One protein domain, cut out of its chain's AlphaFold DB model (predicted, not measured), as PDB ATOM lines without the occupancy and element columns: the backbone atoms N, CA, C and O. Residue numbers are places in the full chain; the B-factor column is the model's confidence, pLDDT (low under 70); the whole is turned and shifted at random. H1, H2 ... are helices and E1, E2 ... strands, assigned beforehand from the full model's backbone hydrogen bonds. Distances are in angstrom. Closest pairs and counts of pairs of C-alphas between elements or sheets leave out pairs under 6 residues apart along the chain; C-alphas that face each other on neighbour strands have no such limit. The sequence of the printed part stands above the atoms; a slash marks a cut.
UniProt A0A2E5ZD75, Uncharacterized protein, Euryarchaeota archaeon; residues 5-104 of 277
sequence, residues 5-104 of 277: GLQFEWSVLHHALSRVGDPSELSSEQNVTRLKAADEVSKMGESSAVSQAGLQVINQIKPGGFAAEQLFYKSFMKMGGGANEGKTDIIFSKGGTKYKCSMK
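Overview. This is residues 5 to 104 of the 277 residues of an uncharacterized protein of Euryarchaeota archaeon (UniProt A0A2E5ZD75). One helix, H1, stands in the middle of a compact body, with the helices H2 and H3 packed on two of its sides and a two-strand hairpin, E1 and E2, beside another. The short helix H4 lies near the last residues of H1, and the long link from H4 to E1 loops outward round Ala 83. The printed part has 100 residues with four named helices and two named strands, in the order H1 H2 H3 H4 E1 E2; the sheet, E1 - E2, is antiparallel. The class is mostly helix. The radius of gyration of the C-alphas is 12.6 A, and the outline is rounded, with spans of 33 by 31 by 25 A.

Arrangement. H1, residues 5 to 17, touches H2, residues 28 to 44, at a steep tilt of 58 degrees, opposite ways; their closest C-alphas, of His 14 and Ala 37, are 4.9 A apart. H1 also touches H3, residues 49 to 61, at a steep tilt of 49 degrees, the same way; their closest C-alphas, of Val 12 and Gly 54, are 4.5 A apart. H2 and H3 are close but not clearly touching, with the closest C-alphas, of Val 41 and Ser 51, 6.8 A apart. H4, residues 66 to 73, is close to H1 but not clearly touching it; the closest C-alphas, of Ala 16 and Tyr 73, are 5.0 A apart. H3 and H4 are apart. In all four helices every O i to N i+4 pair is within hydrogen-bond range. E1, residues 90 to 94, and E2, residues 97 to 103, form a hairpin of antiparallel neighbours, with 150 degrees between their directions; N 92 and O 99 are 3.1 A apart and N 99 and O 92 are 2.8 A apart, both within hydrogen-bond range. Residues 77 to 78 pair briefly with residues 90 to 91 of E1, antiparallel. The closest C-alphas of H4 and E1, of Phe 72 and Lys 94, are 5.8 A apart, and those of H1 and E2, of Glu 9 and Met 103, are 6.4 A apart. H2 and H3 are each apart from E1 and E2.

Along the chain. H1 begins at C-alpha 5, (197.029, 189.048, 236.261), and is 18.4 A long from first to last C-alpha. H2, the longest helix, is 24.5 A long, H3 18.3 A and H4 10.5 A; H4 begins at C-alpha 66, (186.740, 185.283, 208.901). E1 is 13.2 A long, and E2 is 18.0 A long and ends at C-alpha 103, (198.241, 193.020, 231.209).

Size, cuts and confidence. The two C-alphas farthest apart, of Gly 65 and Ala 83, are 38.0 A apart, while those of Gly 5 and Lys 104, the first and last printed, are 5.6 A apart. The printed part has no cut. The link from H4 to E1, residues 74 to 89, is long. The mean pLDDT of the printed part is 93.3, and residues 81 to 84 are under 70.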
ATOM      1  N   GLY A   5     196.507 188.374 237.454       88.62
ATOM      2  CA  GLY A   5     197.029 189.048 236.261       88.62
ATOM      3  C   GLY A   5     197.675 188.069 235.279       88.62
ATOM      4  O   GLY A   5     197.376 188.106 234.091       88.62
ATOM      5  N   LEU A   6     198.489 187.136 235.786       90.56
ATOM      6  CA  LEU A   6     199.090 186.082 234.963       90.56
ATOM      7  C   LEU A   6     198.042 185.073 234.465       90.56
ATOM      8  O   LEU A   6     198.120 184.614 233.331       90.56
ATOM      9  N   GLN A   7     197.044 184.738 235.286       93.44
ATOM     10  CA  GLN A   7     195.928 183.890 234.851       93.44
ATOM     11  C   GLN A   7     195.132 184.550 233.716       93.44
ATOM     12  O   GLN A   7     194.796 183.891 232.737       93.44
ATOM     13  N   PHE A   8     194.877 185.856 233.817       95.38
ATOM     14  CA  PHE A   8     194.199 186.620 232.774       95.38
ATOM     15  C   PHE A   8     195.011 186.657 231.475       95.38
ATOM     16  O   PHE A   8     194.458 186.448 230.401       95.38
ATOM     17  N   GLU A   9     196.329 186.836 231.567       95.44
ATOM     18  CA  GLU A   9     197.238 186.737 230.420       95.44
ATOM     19  C   GLU A   9     197.138 185.382 229.708       95.44
ATOM     20  O   GLU A   9     196.917 185.338 228.496       95.44
ATOM     21  N   TRP A  10     197.241 184.276 230.452       96.44
ATOM     22  CA  TRP A  10     197.098 182.937 229.876       96.44
ATOM     23  C   TRP A  10     195.719 182.707 229.269       96.44
ATOM     24  O   TRP A  10     195.619 182.101 228.206       96.44
ATOM     25  N   SER A  11     194.666 183.231 229.895       97.62
ATOM     26  CA  SER A  11     193.312 183.145 229.359       97.62
ATOM     27  C   SER A  11     193.165 183.878 228.021       97.62
ATOM     28  O   SER A  11     192.632 183.306 227.070       97.62
ATOM     29  N   VAL A  12     193.683 185.105 227.905       98.12
ATOM     30  CA  VAL A  12     193.673 185.868 226.645       98.12
ATOM     31  C   VAL A  12     194.426 185.118 225.546       98.12
ATOM     32  O   VAL A  12     193.912 184.978 224.437       98.12
ATOM     33  N   LEU A  13     195.613 184.581 225.854       98.12
ATOM     34  CA  LEU A  13     196.403 183.787 224.905       98.12
ATOM     35  C   LEU A  13     195.675 182.512 224.472       98.12
ATOM     36  O   LEU A  13     195.678 182.193 223.285       98.12
ATOM     37  N   HIS A  14     195.036 181.805 225.407       98.00
ATOM     38  CA  HIS A  14     194.259 180.608 225.106       98.00
ATOM     39  C   HIS A  14     193.105 180.929 224.154       98.00
ATOM     40  O   HIS A  14     193.031 180.342 223.080       98.00
ATOM     41  N   HIS A  15     192.253 181.898 224.506       97.94
ATOM     42  CA  HIS A  15     191.063 182.253 223.722       97.94
ATOM     43  C   HIS A  15     191.382 182.900 222.371       97.94
ATOM     44  O   HIS A  15     190.514 182.939 221.496       97.94
ATOM     45  N   ALA A  16     192.596 183.420 222.181       98.06
ATOM     46  CA  ALA A  16     193.087 183.843 220.876       98.06
ATOM     47  C   ALA A  16     193.629 182.656 220.066       98.06
ATOM     48  O   ALA A  16     193.119 182.354 218.990       98.06
ATOM     49  N   LEU A  17     194.645 181.958 220.582       98.06
ATOM     50  CA  LEU A  17     195.397 180.957 219.821       98.06
ATOM     51  C   LEU A  17     194.626 179.647 219.597       98.06
ATOM     52  O   LEU A  17     194.946 178.919 218.663       98.06
ATOM     53  N   SER A  18     193.611 179.332 220.413       96.56
ATOM     54  CA  SER A  18     192.743 178.160 220.199       96.56
ATOM     55  C   SER A  18     191.801 178.308 219.000       96.56
ATOM     56  O   SER A  18     191.231 177.316 218.555       96.56
ATOM     57  N   ARG A  19     191.647 179.527 218.467       96.69
ATOM     58  CA  ARG A  19     190.748 179.853 217.345       96.69
ATOM     59  C   ARG A  19     191.447 179.972 215.994       96.69
ATOM     60  O   ARG A  19     190.809 180.309 214.995       96.69
ATOM     61  N   VAL A  20     192.750 179.718 215.970       96.75
ATOM     62  CA  VAL A  20     193.516 179.610 214.731       96.75
ATOM     63  C   VAL A  20     193.075 178.330 214.026       96.75
ATOM     64  O   VAL A  20     193.167 177.250 214.604       96.75
ATOM     65  N   GLY A  21     192.556 178.468 212.806       92.69
ATOM     66  CA  GLY A  21     191.954 177.368 212.052       92.69
ATOM     67  C   GLY A  21     192.956 176.275 211.692       92.69
ATOM     68  O   GLY A  21     192.640 175.097 211.832       92.69
ATOM     69  N   ASP A  22     194.172 176.665 211.300       92.88
ATOM     70  CA  ASP A  22     195.295 175.751 211.084       92.88
ATOM     71  C   ASP A  22     196.463 176.086 212.036       92.88
ATOM     72  O   ASP A  22     197.207 177.044 211.808       92.88
ATOM     73  N   PRO A  23     196.663 175.303 213.113       91.38
ATOM     74  CA  PRO A  23     197.777 175.490 214.041       91.38
ATOM     75  C   PRO A  23     199.173 175.342 213.415       91.38
ATOM     76  O   PRO A  23     200.153 175.737 214.053       91.38
ATOM     77  N   SER A  24     199.293 174.773 212.209       92.44
ATOM     78  CA  SER A  24     200.568 174.685 211.486       92.44
ATOM     79  C   SER A  24     201.076 176.057 211.022       92.44
ATOM     80  O   SER A  24     202.279 176.239 210.850       92.44
ATOM     81  N   GLU A  25     200.186 177.054 210.925       93.12
ATOM     82  CA  GLU A  25     200.544 178.444 210.617       93.12
ATOM     83  C   GLU A  25     201.212 179.181 211.792       93.12
ATOM     84  O   GLU A  25     201.726 180.289 211.620       93.12
ATOM     85  N   LEU A  26     201.181 178.607 212.998       96.00
ATOM     86  CA  LEU A  26     201.806 179.193 214.180       96.00
ATOM     87  C   LEU A  26     203.299 178.872 214.226       96.00
ATOM     88  O   LEU A  26     203.721 177.741 213.976       96.00
ATOM     89  N   SER A  27     204.102 179.841 214.669       95.12
ATOM     90  CA  SER A  27     205.512 179.580 214.964       95.12
ATOM     91  C   SER A  27     205.663 178.528 216.072       95.12
ATOM     92  O   SER A  27     204.749 178.292 216.871       95.12
ATOM     93  N   SER A  28     206.842 177.909 216.180       94.12
ATOM     94  CA  SER A  28     207.126 176.943 217.251       94.12
ATOM     95  C   SER A  28     206.892 177.542 218.646       94.12
ATOM     96  O   SER A  28     206.304 176.892 219.509       94.12
ATOM     97  N   GLU A  29     207.275 178.803 218.856       92.50
ATOM     98  CA  GLU A  29     207.074 179.518 220.124       92.50
ATOM     99  C   GLU A  29     205.591 179.779 220.421       92.50
ATOM    100  O   GLU A  29     205.132 179.614 221.557       92.50
ATOM    101  N   GLN A  30     204.814 180.146 219.399       95.44
ATOM    102  CA  GLN A  30     203.371 180.338 219.530       95.44
ATOM    103  C   GLN A  30     202.656 179.019 219.812       95.44
ATOM    104  O   GLN A  30     201.753 178.986 220.645       95.44
ATOM    105  N   ASN A  31     203.090 177.919 219.197       95.25
ATOM    106  CA  ASN A  31     202.544 176.595 219.470       95.25
ATOM    107  C   ASN A  31     202.827 176.138 220.910       95.25
ATOM    108  O   ASN A  31     201.908 175.682 221.594       95.25
ATOM    109  N   VAL A  32     204.047 176.342 221.421       94.88
ATOM    110  CA  VAL A  32     204.365 176.100 222.841       94.88
ATOM    111  C   VAL A  32     203.487 176.963 223.753       94.88
ATOM    112  O   VAL A  32     202.921 176.467 224.730       94.88
ATOM    113  N   THR A  33     203.326 178.243 223.415       95.69
ATOM    114  CA  THR A  33     202.476 179.176 224.167       95.69
ATOM    115  C   THR A  33     201.015 178.729 224.170       95.69
ATOM    116  O   THR A  33     200.393 178.729 225.228       95.69
ATOM    117  N   ARG A  34     200.476 178.300 223.023       97.12
ATOM    118  CA  ARG A  34     199.099 177.812 222.865       97.12
ATOM    119  C   ARG A  34     198.828 176.598 223.751       97.12
ATOM    120  O   ARG A  34     197.835 176.586 224.475       97.12
ATOM    121  N   LEU A  35     199.715 175.601 223.719       96.75
ATOM    122  CA  LEU A  35     199.584 174.387 224.530       96.75
ATOM    123  C   LEU A  35     199.647 174.707 226.028       96.75
ATOM    124  O   LEU A  35     198.806 174.250 226.798       96.75
ATOM    125  N   LYS A  36     200.596 175.556 226.435       96.69
ATOM    126  CA  LYS A  36     200.719 175.989 227.831       96.69
ATOM    127  C   LYS A  36     199.523 176.818 228.295       96.69
ATOM    128  O   LYS A  36     199.062 176.640 229.415       96.69
ATOM    129  N   ALA A  37     199.000 177.702 227.449       96.81
ATOM    130  CA  ALA A  37     197.818 178.494 227.762       96.81
ATOM    131  C   ALA A  37     196.585 177.602 227.990       96.81
ATOM    132  O   ALA A  37     195.828 177.850 228.922       96.81
ATOM    133  N   ALA A  38     196.413 176.542 227.190       97.19
ATOM    134  CA  ALA A  38     195.350 175.557 227.392       97.19
ATOM    135  C   ALA A  38     195.481 174.815 228.733       97.19
ATOM    136  O   ALA A  38     194.504 174.717 229.471       97.19
ATOM    137  N   ASP A  39     196.687 174.365 229.087       97.44
ATOM    138  CA  ASP A  39     196.960 173.719 230.377       97.44
ATOM    139  C   ASP A  39     196.674 174.660 231.567       97.44
ATOM    140  O   ASP A  39     195.974 174.298 232.513       97.44
ATOM    141  N   GLU A  40     197.132 175.913 231.505       96.38
ATOM    142  CA  GLU A  40     196.873 176.900 232.559       96.38
ATOM    143  C   GLU A  40     195.378 177.247 232.690       96.38
ATOM    144  O   GLU A  40     194.879 177.388 233.812       96.38
ATOM    145  N   VAL A  41     194.643 177.341 231.573       96.38
ATOM    146  CA  VAL A  41     193.182 177.532 231.585       96.38
ATOM    147  C   VAL A  41     192.467 176.313 232.175       96.38
ATOM    148  O   VAL A  41     191.584 176.479 233.018       96.38
ATOM    149  N   SER A  42     192.893 175.096 231.832       96.25
ATOM    150  CA  SER A  42     192.354 173.867 232.421       96.25
ATOM    151  C   SER A  42     192.560 173.824 233.937       96.25
ATOM    152  O   SER A  42     191.636 173.467 234.666       96.25
ATOM    153  N   LYS A  43     193.738 174.226 234.437       94.88
ATOM    154  CA  LYS A  43     194.032 174.275 235.883       94.88
ATOM    155  C   LYS A  43     193.195 175.311 236.628       94.88
ATOM    156  O   LYS A  43     192.813 175.070 237.770       94.88
ATOM    157  N   MET A  44     192.955 176.482 236.030       93.94
ATOM    158  CA  MET A  44     192.147 177.529 236.674       93.94
ATOM    159  C   MET A  44     190.635 177.295 236.538       93.94
ATOM    160  O   MET A  44     189.868 177.884 237.298       93.94
ATOM    161  N   GLY A  45     190.220 176.456 235.587       94.06
ATOM    162  CA  GLY A  45     188.832 176.213 235.215       94.06
ATOM    163  C   GLY A  45     188.354 177.178 234.129       94.06
ATOM    164  O   GLY A  45     188.387 178.401 234.299       94.06
ATOM    165  N   GLU A  46     187.848 176.631 233.024       92.38
ATOM    166  CA  GLU A  46     187.359 177.406 231.874       92.38
ATOM    167  C   GLU A  46     186.208 178.353 232.234       92.38
ATOM    168  O   GLU A  46     186.141 179.471 231.717       92.38
ATOM    169  N   SER A  47     185.334 177.942 233.154       93.81
ATOM    170  CA  SER A  47     184.205 178.734 233.658       93.81
ATOM    171  C   SER A  47     184.591 179.737 234.751       93.81
ATOM    172  O   SER A  47     183.734 180.474 235.241       93.81
ATOM    173  N   SER A  48     185.866 179.800 235.147       95.44
ATOM    174  CA  SER A  48     186.316 180.781 236.136       95.44
ATOM    175  C   SER A  48     186.127 182.210 235.620       95.44
ATOM    176  O   SER A  48     186.288 182.490 234.432       95.44
ATOM    177  N   ALA A  49     185.846 183.150 236.528       95.56
ATOM    178  CA  ALA A  49     185.636 184.555 236.170       95.56
ATOM    179  C   ALA A  49     186.815 185.160 235.380       95.56
ATOM    180  O   ALA A  49     186.604 185.939 234.455       95.56
ATOM    181  N   VAL A  50     188.052 184.768 235.708       94.94
ATOM    182  CA  VAL A  50     189.258 185.237 235.005       94.94
ATOM    183  C   VAL A  50     189.314 184.679 233.581       94.94
ATOM    184  O   VAL A  50     189.630 185.420 232.652       94.94
ATOM    185  N   SER A  51     188.967 183.398 233.399       96.00
ATOM    186  CA  SER A  51     188.914 182.777 232.072       96.00
ATOM    187  C   SER A  51     187.833 183.409 231.187       96.00
ATOM    188  O   SER A  51     188.072 183.737 230.024       96.00
ATOM    189  N   GLN A  52     186.647 183.638 231.753       97.50
ATOM    190  CA  GLN A  52     185.532 184.265 231.041       97.50
ATOM    191  C   GLN A  52     185.821 185.728 230.682       97.50
ATOM    192  O   GLN A  52     185.473 186.165 229.588       97.50
ATOM    193  N   ALA A  53     186.536 186.466 231.535       97.00
ATOM    194  CA  ALA A  53     187.006 187.808 231.200       97.00
ATOM    195  C   ALA A  53     187.966 187.797 229.995       97.00
ATOM    196  O   ALA A  53     187.868 188.656 229.118       97.00
ATOM    197  N   GLY A  54     188.878 186.817 229.919       97.44
ATOM    198  CA  GLY A  54     189.776 186.659 228.769       97.44
ATOM    199  C   GLY A  54     189.024 186.316 227.479       97.44
ATOM    200  O   GLY A  54     189.312 186.870 226.419       97.44
ATOM    201  N   LEU A  55     187.998 185.468 227.566       97.56
ATOM    202  CA  LEU A  55     187.103 185.177 226.444       97.56
ATOM    203  C   LEU A  55     186.364 186.434 225.969       97.56
ATOM    204  O   LEU A  55     186.350 186.740 224.773       97.56
ATOM    205  N   GLN A  56     185.765 187.165 226.910       97.38
ATOM    206  CA  GLN A  56     184.996 188.374 226.639       97.38
ATOM    207  C   GLN A  56     185.851 189.426 225.933       97.38
ATOM    208  O   GLN A  56     185.421 189.960 224.910       97.38
ATOM    209  N   VAL A  57     187.070 189.687 226.420       97.19
ATOM    210  CA  VAL A  57     187.934 190.697 225.798       97.19
ATOM    211  C   VAL A  57     188.344 190.292 224.384       97.19
ATOM    212  O   VAL A  57     188.288 191.129 223.488       97.19
ATOM    213  N   ILE A  58     188.664 189.015 224.132       97.88
ATOM    214  CA  ILE A  58     188.968 188.551 222.771       97.88
ATOM    215  C   ILE A  58     187.759 188.739 221.845       97.88
ATOM    216  O   ILE A  58     187.917 189.224 220.724       97.88
ATOM    217  N   ASN A  59     186.551 188.412 222.311       96.69
ATOM    218  CA  ASN A  59     185.326 188.613 221.535       96.69
ATOM    219  C   ASN A  59     185.031 190.098 221.273       96.69
ATOM    220  O   ASN A  59     184.503 190.431 220.217       96.69
ATOM    221  N   GLN A  60     185.377 190.983 222.207       96.19
ATOM    222  CA  GLN A  60     185.200 192.428 222.069       96.19
ATOM    223  C   GLN A  60     186.188 193.038 221.067       96.19
ATOM    224  O   GLN A  60     185.835 193.957 220.330       96.19
ATOM    225  N   ILE A  61     187.441 192.568 221.053       96.06
ATOM    226  CA  ILE A  61     188.499 193.202 220.257       96.06
ATOM    227  C   ILE A  61     188.713 192.558 218.889       96.06
ATOM    228  O   ILE A  61     189.370 193.190 218.058       96.06
ATOM    229  N   LYS A  62     188.195 191.352 218.622       95.69
ATOM    230  CA  LYS A  62     188.371 190.702 217.315       95.69
ATOM    231  C   LYS A  62     187.821 191.575 216.170       95.69
ATOM    232  O   LYS A  62     186.850 192.311 216.362       95.69
ATOM    233  N   PRO A  63     188.462 191.575 214.990       96.06
ATOM    234  CA  PRO A  63     187.911 192.236 213.810       96.06
ATOM    235  C   PRO A  63     186.704 191.459 213.260       96.06
ATOM    236  O   PRO A  63     186.491 190.303 213.610       96.06
ATOM    237  N   GLY A  64     185.923 192.091 212.383       93.81
ATOM    238  CA  GLY A  64     184.877 191.403 211.627       93.81
ATOM    239  C   GLY A  64     185.439 190.680 210.401       93.81
ATOM    240  O   GLY A  64     186.377 191.168 209.769       93.81
ATOM    241  N   GLY A  65     184.825 189.552 210.042       94.69
ATOM    242  CA  GLY A  65     185.161 188.769 208.852       94.69
ATOM    243  C   GLY A  65     186.213 187.689 209.111       94.69
ATOM    244  O   GLY A  65     187.253 187.940 209.716       94.69
ATOM    245  N   PHE A  66     185.953 186.483 208.603       93.94
ATOM    246  CA  PHE A  66     186.740 185.283 208.901       93.94
ATOM    247  C   PHE A  66     188.242 185.449 208.620       93.94
ATOM    248  O   PHE A  66     189.070 185.153 209.476       93.94
ATOM    249  N   ALA A  67     188.610 185.988 207.453       94.31
ATOM    250  CA  ALA A  67     190.016 186.180 207.093       94.31
ATOM    251  C   ALA A  67     190.746 187.130 208.062       94.31
ATOM    252  O   ALA A  67     191.865 186.849 208.492       94.31
ATOM    253  N   ALA A  68     190.104 188.235 208.452       96.19
ATOM    254  CA  ALA A  68     190.682 189.186 209.397       96.19
ATOM    255  C   ALA A  68     190.783 188.594 210.810       96.19
ATOM    256  O   ALA A  68     191.770 188.841 211.501       96.19
ATOM    257  N   GLU A  69     189.795 187.796 211.231       96.56
ATOM    258  CA  GLU A  69     189.832 187.072 212.505       96.56
ATOM    259  C   GLU A  69     191.010 186.094 212.559       96.56
ATOM    260  O   GLU A  69     191.751 186.097 213.538       96.56
ATOM    261  N   GLN A  70     191.248 185.323 211.493       96.56
ATOM    262  CA  GLN A  70     192.369 184.380 211.442       96.56
ATOM    263  C   GLN A  70     193.728 185.090 211.520       96.56
ATOM    264  O   GLN A  70     194.578 184.692 212.318       96.56
ATOM    265  N   LEU A  71     193.914 186.192 210.777       96.19
ATOM    266  CA  LEU A  71     195.116 187.033 210.886       96.19
ATOM    267  C   LEU A  71     195.305 187.591 212.304       96.19
ATOM    268  O   LEU A  71     196.424 187.630 212.815       96.19
ATOM    269  N   PHE A  72     194.215 188.013 212.944       97.88
ATOM    270  CA  PHE A  72     194.227 188.522 214.308       97.88
ATOM    271  C   PHE A  72     194.626 187.434 215.315       97.88
ATOM    272  O   PHE A  72     195.567 187.642 216.080       97.88
ATOM    273  N   TYR A  73     193.986 186.262 215.291       98.00
ATOM    274  CA  TYR A  73     194.253 185.180 216.241       98.00
ATOM    275  C   TYR A  73     195.693 184.673 216.165       98.00
ATOM    276  O   TYR A  73     196.350 184.558 217.200       98.00
ATOM    277  N   LYS A  74     196.233 184.468 214.957       96.44
ATOM    278  CA  LYS A  74     197.616 183.993 214.793       96.44
ATOM    279  C   LYS A  74     198.686 185.043 215.080       96.44
ATOM    280  O   LYS A  74     199.865 184.715 215.100       96.44
ATOM    281  N   SER A  75     198.311 186.304 215.303       97.31
ATOM    282  CA  SER A  75     199.273 187.374 215.604       97.31
ATOM    283  C   SER A  75     199.685 187.448 217.077       97.31
ATOM    284  O   SER A  75     200.616 188.183 217.408       97.31
ATOM    285  N   PHE A  76     198.997 186.724 217.969       97.75
ATOM    286  CA  PHE A  76     199.269 186.785 219.402       97.75
ATOM    287  C   PHE A  76     200.629 186.167 219.734       97.75
ATOM    288  O   PHE A  76     200.915 185.019 219.392       97.75
ATOM    289  N   MET A  77     201.453 186.926 220.449       95.31
ATOM    290  CA  MET A  77     202.746 186.500 220.970       95.31
ATOM    291  C   MET A  77     202.836 186.836 222.452       95.31
ATOM    292  O   MET A  77     202.512 187.949 222.873       95.31
ATOM    293  N   LYS A  78     203.309 185.874 223.244       93.88
ATOM    294  CA  LYS A  78     203.654 186.101 224.644       93.88
ATOM    295  C   LYS A  78     205.061 186.685 224.729       93.88
ATOM    296  O   LYS A  78     205.996 186.123 224.175       93.88
ATOM    297  N   MET A  79     205.199 187.781 225.465       90.56
ATOM    298  CA  MET A  79     206.464 188.491 225.670       90.56
ATOM    299  C   MET A  79     206.978 188.383 227.117       90.56
ATOM    300  O   MET A  79     208.185 188.484 227.344       90.56
ATOM    301  N   GLY A  80     206.088 188.168 228.096       74.31
ATOM    302  CA  GLY A  80     206.448 188.024 229.517       74.31
ATOM    303  C   GLY A  80     206.878 186.604 229.929       74.31
ATOM    304  O   GLY A  80     206.498 185.622 229.288       74.31
ATOM    305  N   GLY A  81     207.593 186.467 231.051       63.69
ATOM    306  CA  GLY A  81     207.899 185.191 231.720       63.69
ATOM    307  C   GLY A  81     209.330 184.643 231.585       63.69
ATOM    308  O   GLY A  81     209.536 183.467 231.888       63.69
ATOM    309  N   GLY A  82     210.310 185.450 231.156       56.97
ATOM    310  CA  GLY A  82     211.717 185.044 230.972       56.97
ATOM    311  C   GLY A  82     212.749 186.021 231.562       56.97
ATOM    312  O   GLY A  82     212.405 187.088 232.055       56.97
ATOM    313  N   ALA A  83     214.045 185.682 231.499       43.50
ATOM    314  CA  ALA A  83     215.130 186.490 232.087       43.50
ATOM    315  C   ALA A  83     215.311 187.891 231.452       43.50
ATOM    316  O   ALA A  83     215.881 188.778 232.081       43.50
ATOM    317  N   ASN A  84     214.791 188.099 230.235       58.25
ATOM    318  CA  ASN A  84     214.834 189.356 229.472       58.25
ATOM    319  C   ASN A  84     213.445 190.019 229.335       58.25
ATOM    320  O   ASN A  84     213.152 190.653 228.319       58.25
ATOM    321  N   GLU A  85     212.591 189.851 230.345       77.81
ATOM    322  CA  GLU A  85     211.210 190.344 230.380       77.81
ATOM    323  C   GLU A  85     211.129 191.882 230.320       77.81
ATOM    324  O   GLU A  85     211.740 192.594 231.122       77.81
ATOM    325  N   GLY A  86     210.392 192.381 229.320       86.75
ATOM    326  CA  GLY A  86     210.041 193.793 229.159       86.75
ATOM    327  C   GLY A  86     208.785 194.176 229.946       86.75
ATOM    328  O   GLY A  86     208.330 193.443 230.818       86.75
ATOM    329  N   LYS A  87     208.203 195.336 229.628       90.75
ATOM    330  CA  LYS A  87     206.894 195.753 230.148       90.75
ATOM    331  C   LYS A  87     205.720 195.191 229.350       90.75
ATOM    332  O   LYS A  87     204.621 195.053 229.883       90.75
ATOM    333  N   THR A  88     205.943 194.926 228.069       91.81
ATOM    334  CA  THR A  88     204.972 194.245 227.219       91.81
ATOM    335  C   THR A  88     204.854 192.790 227.649       91.81
ATOM    336  O   THR A  88     205.847 192.070 227.669       91.81
ATOM    337  N   ASP A  89     203.632 192.373 227.946       93.38
ATOM    338  CA  ASP A  89     203.282 191.014 228.349       93.38
ATOM    339  C   ASP A  89     202.770 190.219 227.129       93.38
ATOM    340  O   ASP A  89     203.193 189.085 226.904       93.38
ATOM    341  N   ILE A  90     201.935 190.848 226.285       95.75
ATOM    342  CA  ILE A  90     201.395 190.283 225.036       95.75
ATOM    343  C   ILE A  90     201.553 191.279 223.885       95.75
ATOM    344  O   ILE A  90     201.340 192.483 224.051       95.75
ATOM    345  N   ILE A  91     201.857 190.761 222.697       96.81
ATOM    346  CA  ILE A  91     201.743 191.480 221.427       96.81
ATOM    347  C   ILE A  91     200.666 190.830 220.567       96.81
ATOM    348  O   ILE A  91     200.577 189.610 220.528       96.81
ATOM    349  N   PHE A  92     199.879 191.635 219.856       97.88
ATOM    350  CA  PHE A  92     199.030 191.173 218.755       97.88
ATOM    351  C   PHE A  92     198.881 192.271 217.696       97.88
ATOM    352  O   PHE A  92     199.215 193.432 217.940       97.88
ATOM    353  N   SER A  93     198.356 191.921 216.526       97.25
ATOM    354  CA  SER A  93     198.105 192.851 215.424       97.25
ATOM    355  C   SER A  93     196.626 192.869 215.046       97.25
ATOM    356  O   SER A  93     195.991 191.826 214.915       97.25
ATOM    357  N   LYS A  94     196.071 194.063 214.829       94.94
ATOM    358  CA  LYS A  94     194.699 194.261 214.336       94.94
ATOM    359  C   LYS A  94     194.673 195.435 213.364       94.94
ATOM    360  O   LYS A  94     195.135 196.519 213.704       94.94
ATOM    361  N   GLY A  95     194.130 195.219 212.163       89.81
ATOM    362  CA  GLY A  95     193.986 196.275 211.149       89.81
ATOM    363  C   GLY A  95     195.305 196.983 210.819       89.81
ATOM    364  O   GLY A  95     195.350 198.206 210.783       89.81
ATOM    365  N   GLY A  96     196.402 196.229 210.697       89.75
ATOM    366  CA  GLY A  96     197.746 196.774 210.454       89.75
ATOM    367  C   GLY A  96     198.415 197.441 211.664       89.75
ATOM    368  O   GLY A  96     199.598 197.760 211.602       89.75
ATOM    369  N   THR A  97     197.708 197.615 212.783       95.12
ATOM    370  CA  THR A  97     198.270 198.186 214.013       95.12
ATOM    371  C   THR A  97     198.803 197.087 214.921       95.12
ATOM    372  O   THR A  97     198.097 196.119 215.207       95.12
ATOM    373  N   LYS A  98     200.036 197.256 215.406       96.62
ATOM    374  CA  LYS A  98     200.661 196.382 216.404       96.62
ATOM    375  C   LYS A  98     200.363 196.899 217.811       96.62
ATOM    376  O   LYS A  98     200.745 198.011 218.168       96.62
ATOM    377  N   TYR A  99     199.727 196.071 218.625       97.81
ATOM    378  CA  TYR A  99     199.373 196.357 220.009       97.81
ATOM    379  C   TYR A  99     200.387 195.699 220.937       97.81
ATOM    380  O   TYR A  99     200.501 194.478 220.967       97.81
ATOM    381  N   LYS A 100     201.131 196.512 221.695       97.12
ATOM    382  CA  LYS A 100     202.074 196.048 222.725       97.12
ATOM    383  C   LYS A 100     201.441 196.267 224.094       97.12
ATOM    384  O   LYS A 100     201.431 197.400 224.583       97.12
ATOM    385  N   CYS A 101     200.870 195.219 224.665       96.38
ATOM    386  CA  CYS A 101     200.006 195.302 225.835       96.38
ATOM    387  C   CYS A 101     200.748 194.928 227.117       96.38
ATOM    388  O   CYS A 101     201.345 193.854 227.190       96.38
ATOM    389  N   SER A 102     200.639 195.766 228.152       93.88
ATOM    390  CA  SER A 102     200.817 195.298 229.530       93.88
ATOM    391  C   SER A 102     199.472 194.842 230.093       93.88
ATOM    392  O   SER A 102     198.473 195.558 230.006       93.88
ATOM    393  N   MET A 103     199.444 193.657 230.687       93.06
ATOM    394  CA  MET A 103     198.241 193.020 231.209       93.06
ATOM    395  C   MET A 103     197.946 193.515 232.623       93.06
ATOM    396  O   MET A 103     198.836 193.577 233.482       93.06
ATOM    397  N   LYS A 104     196.685 193.861 232.883       91.81
ATOM    398  CA  LYS A 104     196.159 194.174 234.219       91.81
ATOM    399  C   LYS A 104     194.821 193.464 234.384       91.81
ATOM    400  O   LYS A 104     194.106 193.279 233.409       91.81
TER     401      LYS A 104